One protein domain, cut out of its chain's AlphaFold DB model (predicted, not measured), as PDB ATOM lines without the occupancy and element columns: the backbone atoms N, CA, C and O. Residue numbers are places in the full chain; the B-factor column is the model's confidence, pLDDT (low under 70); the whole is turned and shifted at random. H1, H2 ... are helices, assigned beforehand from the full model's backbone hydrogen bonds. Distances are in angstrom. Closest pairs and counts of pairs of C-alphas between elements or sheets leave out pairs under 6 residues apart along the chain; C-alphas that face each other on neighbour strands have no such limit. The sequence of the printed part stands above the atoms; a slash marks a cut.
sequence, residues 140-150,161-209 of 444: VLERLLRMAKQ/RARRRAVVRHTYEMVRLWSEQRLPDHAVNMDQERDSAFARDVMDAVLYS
ATOM      1  N   VAL A 140      45.087  52.139 -49.111       95.56
ATOM      2  CA  VAL A 140      44.140  51.234 -48.440       95.56
ATOM      3  C   VAL A 140      44.830  49.946 -47.982       95.56
ATOM      4  O   VAL A 140      44.689  49.550 -46.824       95.56
ATOM      5  N   LEU A 141      45.627  49.313 -48.852       95.56
ATOM      6  CA  LEU A 141      46.329  48.066 -48.519       95.56
ATOM      7  C   LEU A 141      47.366  48.296 -47.421       95.56
ATOM      8  O   LEU A 141      47.473  47.493 -46.495       95.56
ATOM      9  N   GLU A 142      48.102  49.407 -47.487       95.25
ATOM     10  CA  GLU A 142      49.071  49.768 -46.449       95.25
ATOM     11  C   GLU A 142      48.400  49.969 -45.088       95.25
ATOM     12  O   GLU A 142      48.922  49.509 -44.068       95.25
ATOM     13  N   ARG A 143      47.222  50.606 -45.061       96.44
ATOM     14  CA  ARG A 143      46.455  50.816 -43.830       96.44
ATOM     15  C   ARG A 143      45.906  49.507 -43.259       96.44
ATOM     16  O   ARG A 143      46.110  49.249 -42.076       96.44
ATOM     17  N   LEU A 144      45.304  48.648 -44.083       96.06
ATOM     18  CA  LEU A 144      44.817  47.332 -43.647       96.06
ATOM     19  C   LEU A 144      45.958  46.441 -43.130       96.06
ATOM     20  O   LEU A 144      45.836  45.803 -42.085       96.06
ATOM     21  N   LEU A 145      47.109  46.433 -43.810       94.62
ATOM     22  CA  LEU A 145      48.284  45.691 -43.348       94.62
ATOM     23  C   LEU A 145      48.840  46.255 -42.037       94.62
ATOM     24  O   LEU A 145      49.321  45.485 -41.208       94.62
ATOM     25  N   ARG A 146      48.764  47.573 -41.823       94.94
ATOM     26  CA  ARG A 146      49.119  48.195 -40.540       94.94
ATOM     27  C   ARG A 146      48.165  47.749 -39.431       94.94
ATOM     28  O   ARG A 146      48.648  47.329 -38.387       94.94
ATOM     29  N   MET A 147      46.854  47.753 -39.680       94.31
ATOM     30  CA  MET A 147      45.840  47.258 -38.738       94.31
ATOM     31  C   MET A 147      46.066  45.784 -38.373       94.31
ATOM     32  O   MET A 147      45.990  45.416 -37.206       94.31
ATOM     33  N   ALA A 148      46.413  44.938 -39.348       93.25
ATOM     34  CA  ALA A 148      46.724  43.528 -39.104       93.25
ATOM     35  C   ALA A 148      48.018  43.324 -38.288       93.25
ATOM     36  O   ALA A 148      48.143  42.329 -37.573       93.25
ATOM     37  N   LYS A 149      48.979  44.253 -38.404       90.88
ATOM     38  CA  LYS A 149      50.295  44.196 -37.747       90.88
ATOM     39  C   LYS A 149      50.351  44.872 -36.380       90.88
ATOM     40  O   LYS A 149      51.331  44.644 -35.679       90.88
ATOM     41  N   GLN A 150      49.373  45.702 -36.007       88.00
ATOM     42  CA  GLN A 150      49.411  46.419 -34.732       88.00
ATOM     43  C   GLN A 150      49.555  45.428 -33.553       88.00
ATOM     44  O   GLN A 150      48.690  44.562 -33.340       88.00
ATOM     45  N   ARG A 161      42.330  36.147 -27.451       83.44
ATOM     46  CA  ARG A 161      43.291  35.679 -28.465       83.44
ATOM     47  C   ARG A 161      42.595  35.072 -29.687       83.44
ATOM     48  O   ARG A 161      43.037  35.318 -30.809       83.44
ATOM     49  N   ALA A 162      41.517  34.306 -29.502       83.12
ATOM     50  CA  ALA A 162      40.758  33.723 -30.612       83.12
ATOM     51  C   ALA A 162      40.021  34.795 -31.432       83.12
ATOM     52  O   ALA A 162      40.173  34.834 -32.655       83.12
ATOM     53  N   ARG A 163      39.309  35.721 -30.767       81.75
ATOM     54  CA  ARG A 163      38.660  36.871 -31.428       81.75
ATOM     55  C   ARG A 163      39.667  37.706 -32.219       81.75
ATOM     56  O   ARG A 163      39.414  38.058 -33.366       81.75
ATOM     57  N   ARG A 164      40.860  37.935 -31.665       83.38
ATOM     58  CA  ARG A 164      41.927  38.677 -32.346       83.38
ATOM     59  C   ARG A 164      42.460  37.961 -33.586       83.38
ATOM     60  O   ARG A 164      42.646  38.599 -34.619       83.38
ATOM     61  N   ARG A 165      42.675  36.642 -33.523       84.44
ATOM     62  CA  ARG A 165      43.060  35.854 -34.712       84.44
ATOM     63  C   ARG A 165      42.007  35.950 -35.816       84.44
ATOM     64  O   ARG A 165      42.382  36.005 -36.983       84.44
ATOM     65  N   ALA A 166      40.723  35.998 -35.455       83.88
ATOM     66  CA  ALA A 166      39.638  36.190 -36.414       83.88
ATOM     67  C   ALA A 166      39.696  37.580 -37.070       83.88
ATOM     68  O   ALA A 166      39.649  37.659 -38.293       83.88
ATOM     69  N   VAL A 167      39.905  38.651 -36.292       86.69
ATOM     70  CA  VAL A 167      40.061  40.018 -36.828       86.69
ATOM     71  C   VAL A 167      41.255  40.110 -37.776       86.69
ATOM     72  O   VAL A 167      41.106  40.579 -38.897       86.69
ATOM     73  N   VAL A 168      42.427  39.597 -37.385       89.88
ATOM     74  CA  VAL A 168      43.627  39.608 -38.243       89.88
ATOM     75  C   VAL A 168      43.386  38.833 -39.541       89.88
ATOM     76  O   VAL A 168      43.730  39.317 -40.618       89.88
ATOM     77  N   ARG A 169      42.762  37.649 -39.459       88.44
ATOM     78  CA  ARG A 169      42.405  36.849 -40.639       88.44
ATOM     79  C   ARG A 169      41.461  37.616 -41.567       88.44
ATOM     80  O   ARG A 169      41.720  37.657 -42.764       88.44
ATOM     81  N   HIS A 170      40.427  38.247 -41.013       88.19
ATOM     82  CA  HIS A 170      39.469  39.040 -41.779       88.19
ATOM     83  C   HIS A 170      40.143  40.241 -42.458       88.19
ATOM     84  O   HIS A 170      39.904  40.507 -43.631       88.19
ATOM     85  N   THR A 171      41.080  40.910 -41.779       92.81
ATOM     86  CA  THR A 171      41.850  42.012 -42.369       92.81
ATOM     87  C   THR A 171      42.752  41.564 -43.516       92.81
ATOM     88  O   THR A 171      42.824  42.246 -44.536       92.81
ATOM     89  N   TYR A 172      43.401  40.401 -43.414       93.12
ATOM     90  CA  TYR A 172      44.153  39.840 -44.544       93.12
ATOM     91  C   TYR A 172      43.253  39.430 -45.713       93.12
ATOM     92  O   TYR A 172      43.639  39.589 -46.871       93.12
ATOM     93  N   GLU A 173      42.053  38.929 -45.429       89.69
ATOM     94  CA  GLU A 173      41.068  38.617 -46.460       89.69
ATOM     95  C   GLU A 173      40.589  39.882 -47.185       89.69
ATOM     96  O   GLU A 173      40.566  39.893 -48.415       89.69
ATOM     97  N   MET A 174      40.336  40.977 -46.459       92.69
ATOM     98  CA  MET A 174      40.048  42.292 -47.046       92.69
ATOM     99  C   MET A 174      41.172  42.770 -47.972       92.69
ATOM    100  O   MET A 174      40.902  43.198 -49.092       92.69
ATOM    101  N   VAL A 175      42.436  42.649 -47.547       94.12
ATOM    102  CA  VAL A 175      43.614  42.989 -48.372       94.12
ATOM    103  C   VAL A 175      43.633  42.174 -49.665       94.12
ATOM    104  O   VAL A 175      43.846  42.734 -50.743       94.12
ATOM    105  N   ARG A 176      43.394  40.859 -49.571       93.88
ATOM    106  CA  ARG A 176      43.350  39.970 -50.739       93.88
ATOM    107  C   ARG A 176      42.243  40.396 -51.703       93.88
ATOM    108  O   ARG A 176      42.529  40.638 -52.872       93.88
ATOM    109  N   LEU A 177      41.014  40.537 -51.205       89.69
ATOM    110  CA  LEU A 177      39.845  40.874 -52.020       89.69
ATOM    111  C   LEU A 177      39.980  42.252 -52.682       89.69
ATOM    112  O   LEU A 177      39.706  42.389 -53.873       89.69
ATOM    113  N   TRP A 178      40.467  43.257 -51.949       94.56
ATOM    114  CA  TRP A 178      40.718  44.593 -52.492       94.56
ATOM    115  C   TRP A 178      41.737  44.564 -53.641       94.56
ATOM    116  O   TRP A 178      41.532  45.181 -54.689       94.56
ATOM    117  N   SER A 179      42.830  43.810 -53.465       91.81
ATOM    118  CA  SER A 179      43.880  43.659 -54.478       91.81
ATOM    119  C   SER A 179      43.397  42.897 -55.715       91.81
ATOM    120  O   SER A 179      43.712  43.297 -56.836       91.81
ATOM    121  N   GLU A 180      42.646  41.808 -55.533       87.00
ATOM    122  CA  GLU A 180      42.080  41.008 -56.629       87.00
ATOM    123  C   GLU A 180      41.145  41.847 -57.508       87.00
ATOM    124  O   GLU A 180      41.193  41.759 -58.736       87.00
ATOM    125  N   GLN A 181      40.349  42.718 -56.888       87.38
ATOM    126  CA  GLN A 181      39.369  43.555 -57.578       87.38
ATOM    127  C   GLN A 181      39.937  44.872 -58.128       87.38
ATOM    128  O   GLN A 181      39.243  45.574 -58.863       87.38
ATOM    129  N   ARG A 182      41.197  45.206 -57.812       91.50
ATOM    130  CA  ARG A 182      41.890  46.432 -58.258       91.50
ATOM    131  C   ARG A 182      41.104  47.716 -57.952       91.50
ATOM    132  O   ARG A 182      41.024  48.612 -58.796       91.50
ATOM    133  N   LEU A 183      40.520  47.798 -56.758       91.25
ATOM    134  CA  LEU A 183      39.740  48.965 -56.347       91.25
ATOM    135  C   LEU A 183      40.643  50.185 -56.118       91.25
ATOM    136  O   LEU A 183      41.732  50.049 -55.550       91.25
ATOM    137  N   PRO A 184      40.224  51.382 -56.567       93.81
ATOM    138  CA  PRO A 184      41.000  52.594 -56.358       93.81
ATOM    139  C   PRO A 184      40.850  53.102 -54.917       93.81
ATOM    140  O   PRO A 184      39.782  52.980 -54.324       93.81
ATOM    141  N   ASP A 185      41.888  53.745 -54.374       93.94
ATOM    142  CA  ASP A 185      41.908  54.225 -52.977       93.94
ATOM    143  C   ASP A 185      40.761  55.195 -52.629       93.94
ATOM    144  O   ASP A 185      40.350  55.263 -51.477       93.94
ATOM    145  N   HIS A 186      40.207  55.919 -53.609       93.56
ATOM    146  CA  HIS A 186      39.078  56.835 -53.394       93.56
ATOM    147  C   HIS A 186      37.726  56.128 -53.201       93.56
ATOM    148  O   HIS A 186      36.723  56.797 -52.974       93.56
ATOM    149  N   ALA A 187      37.670  54.798 -53.327       92.12
ATOM    150  CA  ALA A 187      36.453  54.033 -53.065       92.12
ATOM    151  C   ALA A 187      36.109  53.959 -51.566       92.12
ATOM    152  O   ALA A 187      35.001  53.561 -51.219       92.12
ATOM    153  N   VAL A 188      37.042  54.339 -50.688       95.81
ATOM    154  CA  VAL A 188      36.873  54.364 -49.232       95.81
ATOM    155  C   VAL A 188      37.371  55.700 -48.693       95.81
ATOM    156  O   VAL A 188      38.325  56.280 -49.214       95.81
ATOM    157  N   ASN A 189      36.743  56.192 -47.625       95.62
ATOM    158  CA  ASN A 189      37.218  57.378 -46.927       95.62
ATOM    159  C   ASN A 189      38.537  57.077 -46.188       95.62
ATOM    160  O   ASN A 189      38.547  56.529 -45.085       95.62
ATOM    161  N   MET A 190      39.662  57.449 -46.798       96.06
ATOM    162  CA  MET A 190      40.996  57.247 -46.223       96.06
ATOM    163  C   MET A 190      41.236  58.026 -44.926       96.06
ATOM    164  O   MET A 190      42.095  57.611 -44.143       96.06
ATOM    165  N   ASP A 191      40.468  59.090 -44.689       95.38
ATOM    166  CA  ASP A 191      40.579  59.965 -43.518       95.38
ATOM    167  C   ASP A 191      39.709  59.484 -42.343       95.38
ATOM    168  O   ASP A 191      39.675  60.110 -41.289       95.38
ATOM    169  N   GLN A 192      39.025  58.343 -42.489       96.44
ATOM    170  CA  GLN A 192      38.250  57.723 -41.417       96.44
ATOM    171  C   GLN A 192      39.150  57.424 -40.207       96.44
ATOM    172  O   GLN A 192      40.051  56.599 -40.305       96.44
ATOM    173  N   GLU A 193      38.922  58.051 -39.055       94.56
ATOM    174  CA  GLU A 193      39.817  57.921 -37.892       94.56
ATOM    175  C   GLU A 193      39.697  56.556 -37.202       94.56
ATOM    176  O   GLU A 193      40.676  56.007 -36.698       94.56
ATOM    177  N   ARG A 194      38.491  55.976 -37.196       95.75
ATOM    178  CA  ARG A 194      38.219  54.705 -36.515       95.75
ATOM    179  C   ARG A 194      38.525  53.525 -37.428       95.75
ATOM    180  O   ARG A 194      37.823  53.303 -38.410       95.75
ATOM    181  N   ASP A 195      39.496  52.703 -37.046       93.69
ATOM    182  CA  ASP A 195      39.907  51.523 -37.819       93.69
ATOM    183  C   ASP A 195      38.764  50.524 -38.073       93.69
ATOM    184  O   ASP A 195      38.689  49.929 -39.145       93.69
ATOM    185  N   SER A 196      37.818  50.378 -37.142       88.38
ATOM    186  CA  SER A 196      36.632  49.531 -37.340       88.38
ATOM    187  C   SER A 196      35.656  50.088 -38.380       88.38
ATOM    188  O   SER A 196      35.061  49.316 -39.129       88.38
ATOM    189  N   ALA A 197      35.500  51.412 -38.448       91.06
ATOM    190  CA  ALA A 197      34.685  52.061 -39.468       91.06
ATOM    191  C   ALA A 197      35.379  51.989 -40.834       91.06
ATOM    192  O   ALA A 197      34.748  51.616 -41.811       91.06
ATOM    193  N   PHE A 198      36.698  52.205 -40.878       96.50
ATOM    194  CA  PHE A 198      37.482  52.053 -42.103       96.50
ATOM    195  C   PHE A 198      37.412  50.622 -42.660       96.50
ATOM    196  O   PHE A 198      37.184  50.432 -43.849       96.50
ATOM    197  N   ALA A 199      37.554  49.600 -41.807       93.00
ATOM    198  CA  ALA A 199      37.385  48.201 -42.210       93.00
ATOM    199  C   ALA A 199      35.984  47.910 -42.770       93.00
ATOM    200  O   ALA A 199      35.857  47.166 -43.741       93.00
ATOM    201  N   ARG A 200      34.939  48.502 -42.177       91.88
ATOM    202  CA  ARG A 200      33.569  48.383 -42.686       91.88
ATOM    203  C   ARG A 200      33.435  49.026 -44.063       91.88
ATOM    204  O   ARG A 200      32.969  48.355 -44.972       91.88
ATOM    205  N   ASP A 201      33.931  50.249 -44.237       93.19
ATOM    206  CA  ASP A 201      33.891  50.958 -45.520       93.19
ATOM    207  C   ASP A 201      34.635  50.165 -46.617       93.19
ATOM    208  O   ASP A 201      34.164  50.055 -47.748       93.19
ATOM    209  N   VAL A 202      35.776  49.548 -46.276       94.62
ATOM    210  CA  VAL A 202      36.521  48.637 -47.165       94.62
ATOM    211  C   VAL A 202      35.686  47.418 -47.550       94.62
ATOM    212  O   VAL A 202      35.629  47.075 -48.731       94.62
ATOM    213  N   MET A 203      35.040  46.761 -46.583       91.00
ATOM    214  CA  MET A 203      34.163  45.621 -46.861       91.00
ATOM    215  C   MET A 203      32.978  46.020 -47.734       91.00
ATOM    216  O   MET A 203      32.688  45.323 -48.704       91.00
ATOM    217  N   ASP A 204      32.337  47.149 -47.446       89.31
ATOM    218  CA  ASP A 204      31.207  47.654 -48.219       89.31
ATOM    219  C   ASP A 204      31.626  47.950 -49.661       89.31
ATOM    220  O   ASP A 204      30.953  47.522 -50.597       89.31
ATOM    221  N   ALA A 205      32.787  48.578 -49.864       91.00
ATOM    222  CA  ALA A 205      33.340  48.817 -51.193       91.00
ATOM    223  C   ALA A 205      33.659  47.511 -51.943       91.00
ATOM    224  O   ALA A 205      33.318  47.402 -53.122       91.00
ATOM    225  N   VAL A 206      34.249  46.511 -51.272       89.38
ATOM    226  CA  VAL A 206      34.563  45.178 -51.831       89.38
ATOM    227  C   VAL A 206      33.307  44.372 -52.170       89.38
ATOM    228  O   VAL A 206      33.294  43.622 -53.148       89.38
ATOM    229  N   LEU A 207      32.251  44.491 -51.367       82.50
ATOM    230  CA  LEU A 207      30.963  43.846 -51.619       82.50
ATOM    231  C   LEU A 207      30.207  44.559 -52.742       82.50
ATOM    232  O   LEU A 207      29.633  43.902 -53.610       82.50
ATOM    233  N   TYR A 208      30.244  45.891 -52.767       81.50
ATOM    234  CA  TYR A 208      29.593  46.704 -53.787       81.50
ATOM    235  C   TYR A 208      30.228  46.513 -55.167       81.50
ATOM    236  O   TYR A 208      29.526  46.350 -56.163       81.50
ATOM    237  N   SER A 209      31.555  46.455 -55.249       80.62
ATOM    238  CA  SER A 209      32.269  46.126 -56.487       80.62
ATOM    239  C   SER A 209      32.026  44.689 -56.944       80.62
ATOM    240  O   SER A 209      31.899  44.464 -58.147       80.62
TER     241      SER A 209
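This is residues 140 to 150 and 161 to 209 of the 444 residues of an uncharacterized protein of Streptomyces brevispora (UniProt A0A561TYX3). What shape does this model show? H1 is side by side with the longer H2, the two running opposite ways, and H3 packs on H2 at a steeper angle; the centres of the three helices make a triangle. A long loop, residues 182 to 194, folds back from the end of H2 to the beginning of H3. What is it made of? The printed part has 60 residues with three named helices, in the order H1, H2, H3, and no named strand; its class is all helix. How large is it? It is compact, with a radius of gyration of the C-alphas of 10.9 A and spans of 32 by 24 by 18 A.

Where does H1 run? H1 is residues 140 to 149, from C-alpha 140 at (44.140, 51.234, -48.440), and is 14.2 A long. Where are the others? H2 is residues 161 to 181, 30.4 A long, from C-alpha 161 at (43.291, 35.679, -28.465). H3 is residues 195 to 209, 20.9 A long, to C-alpha 209 at (32.269, 46.126, -56.487).

How does H1 stand to H2? They touch, closest at the C-alphas of Ala 148 and Val 168, 5.1 A apart, and run opposite ways at a shallow tilt of 19 degrees. And H3? It touches H2, closest at the C-alphas of Trp 178 and Val 206, 6.2 A apart, and they run the same way at a steep tilt of 40 degrees. H1 and H3 are close but not clearly touching; their closest C-alphas, of Met 147 and Asp 195, are 7.4 A apart. Are the backbones well paired? In H1, H2 and H3 every O i to N i+4 pair is within hydrogen-bond range.

Is anything missing? Residues 151 to 160 are not printed, and C-alphas 150 and 161 are 13.9 A apart across the cut. Which link is long? The link from H2 to H3 is long, with 13 residues. Where is confidence low? No printed residue is under 70, and the mean pLDDT of the printed part is 91.1.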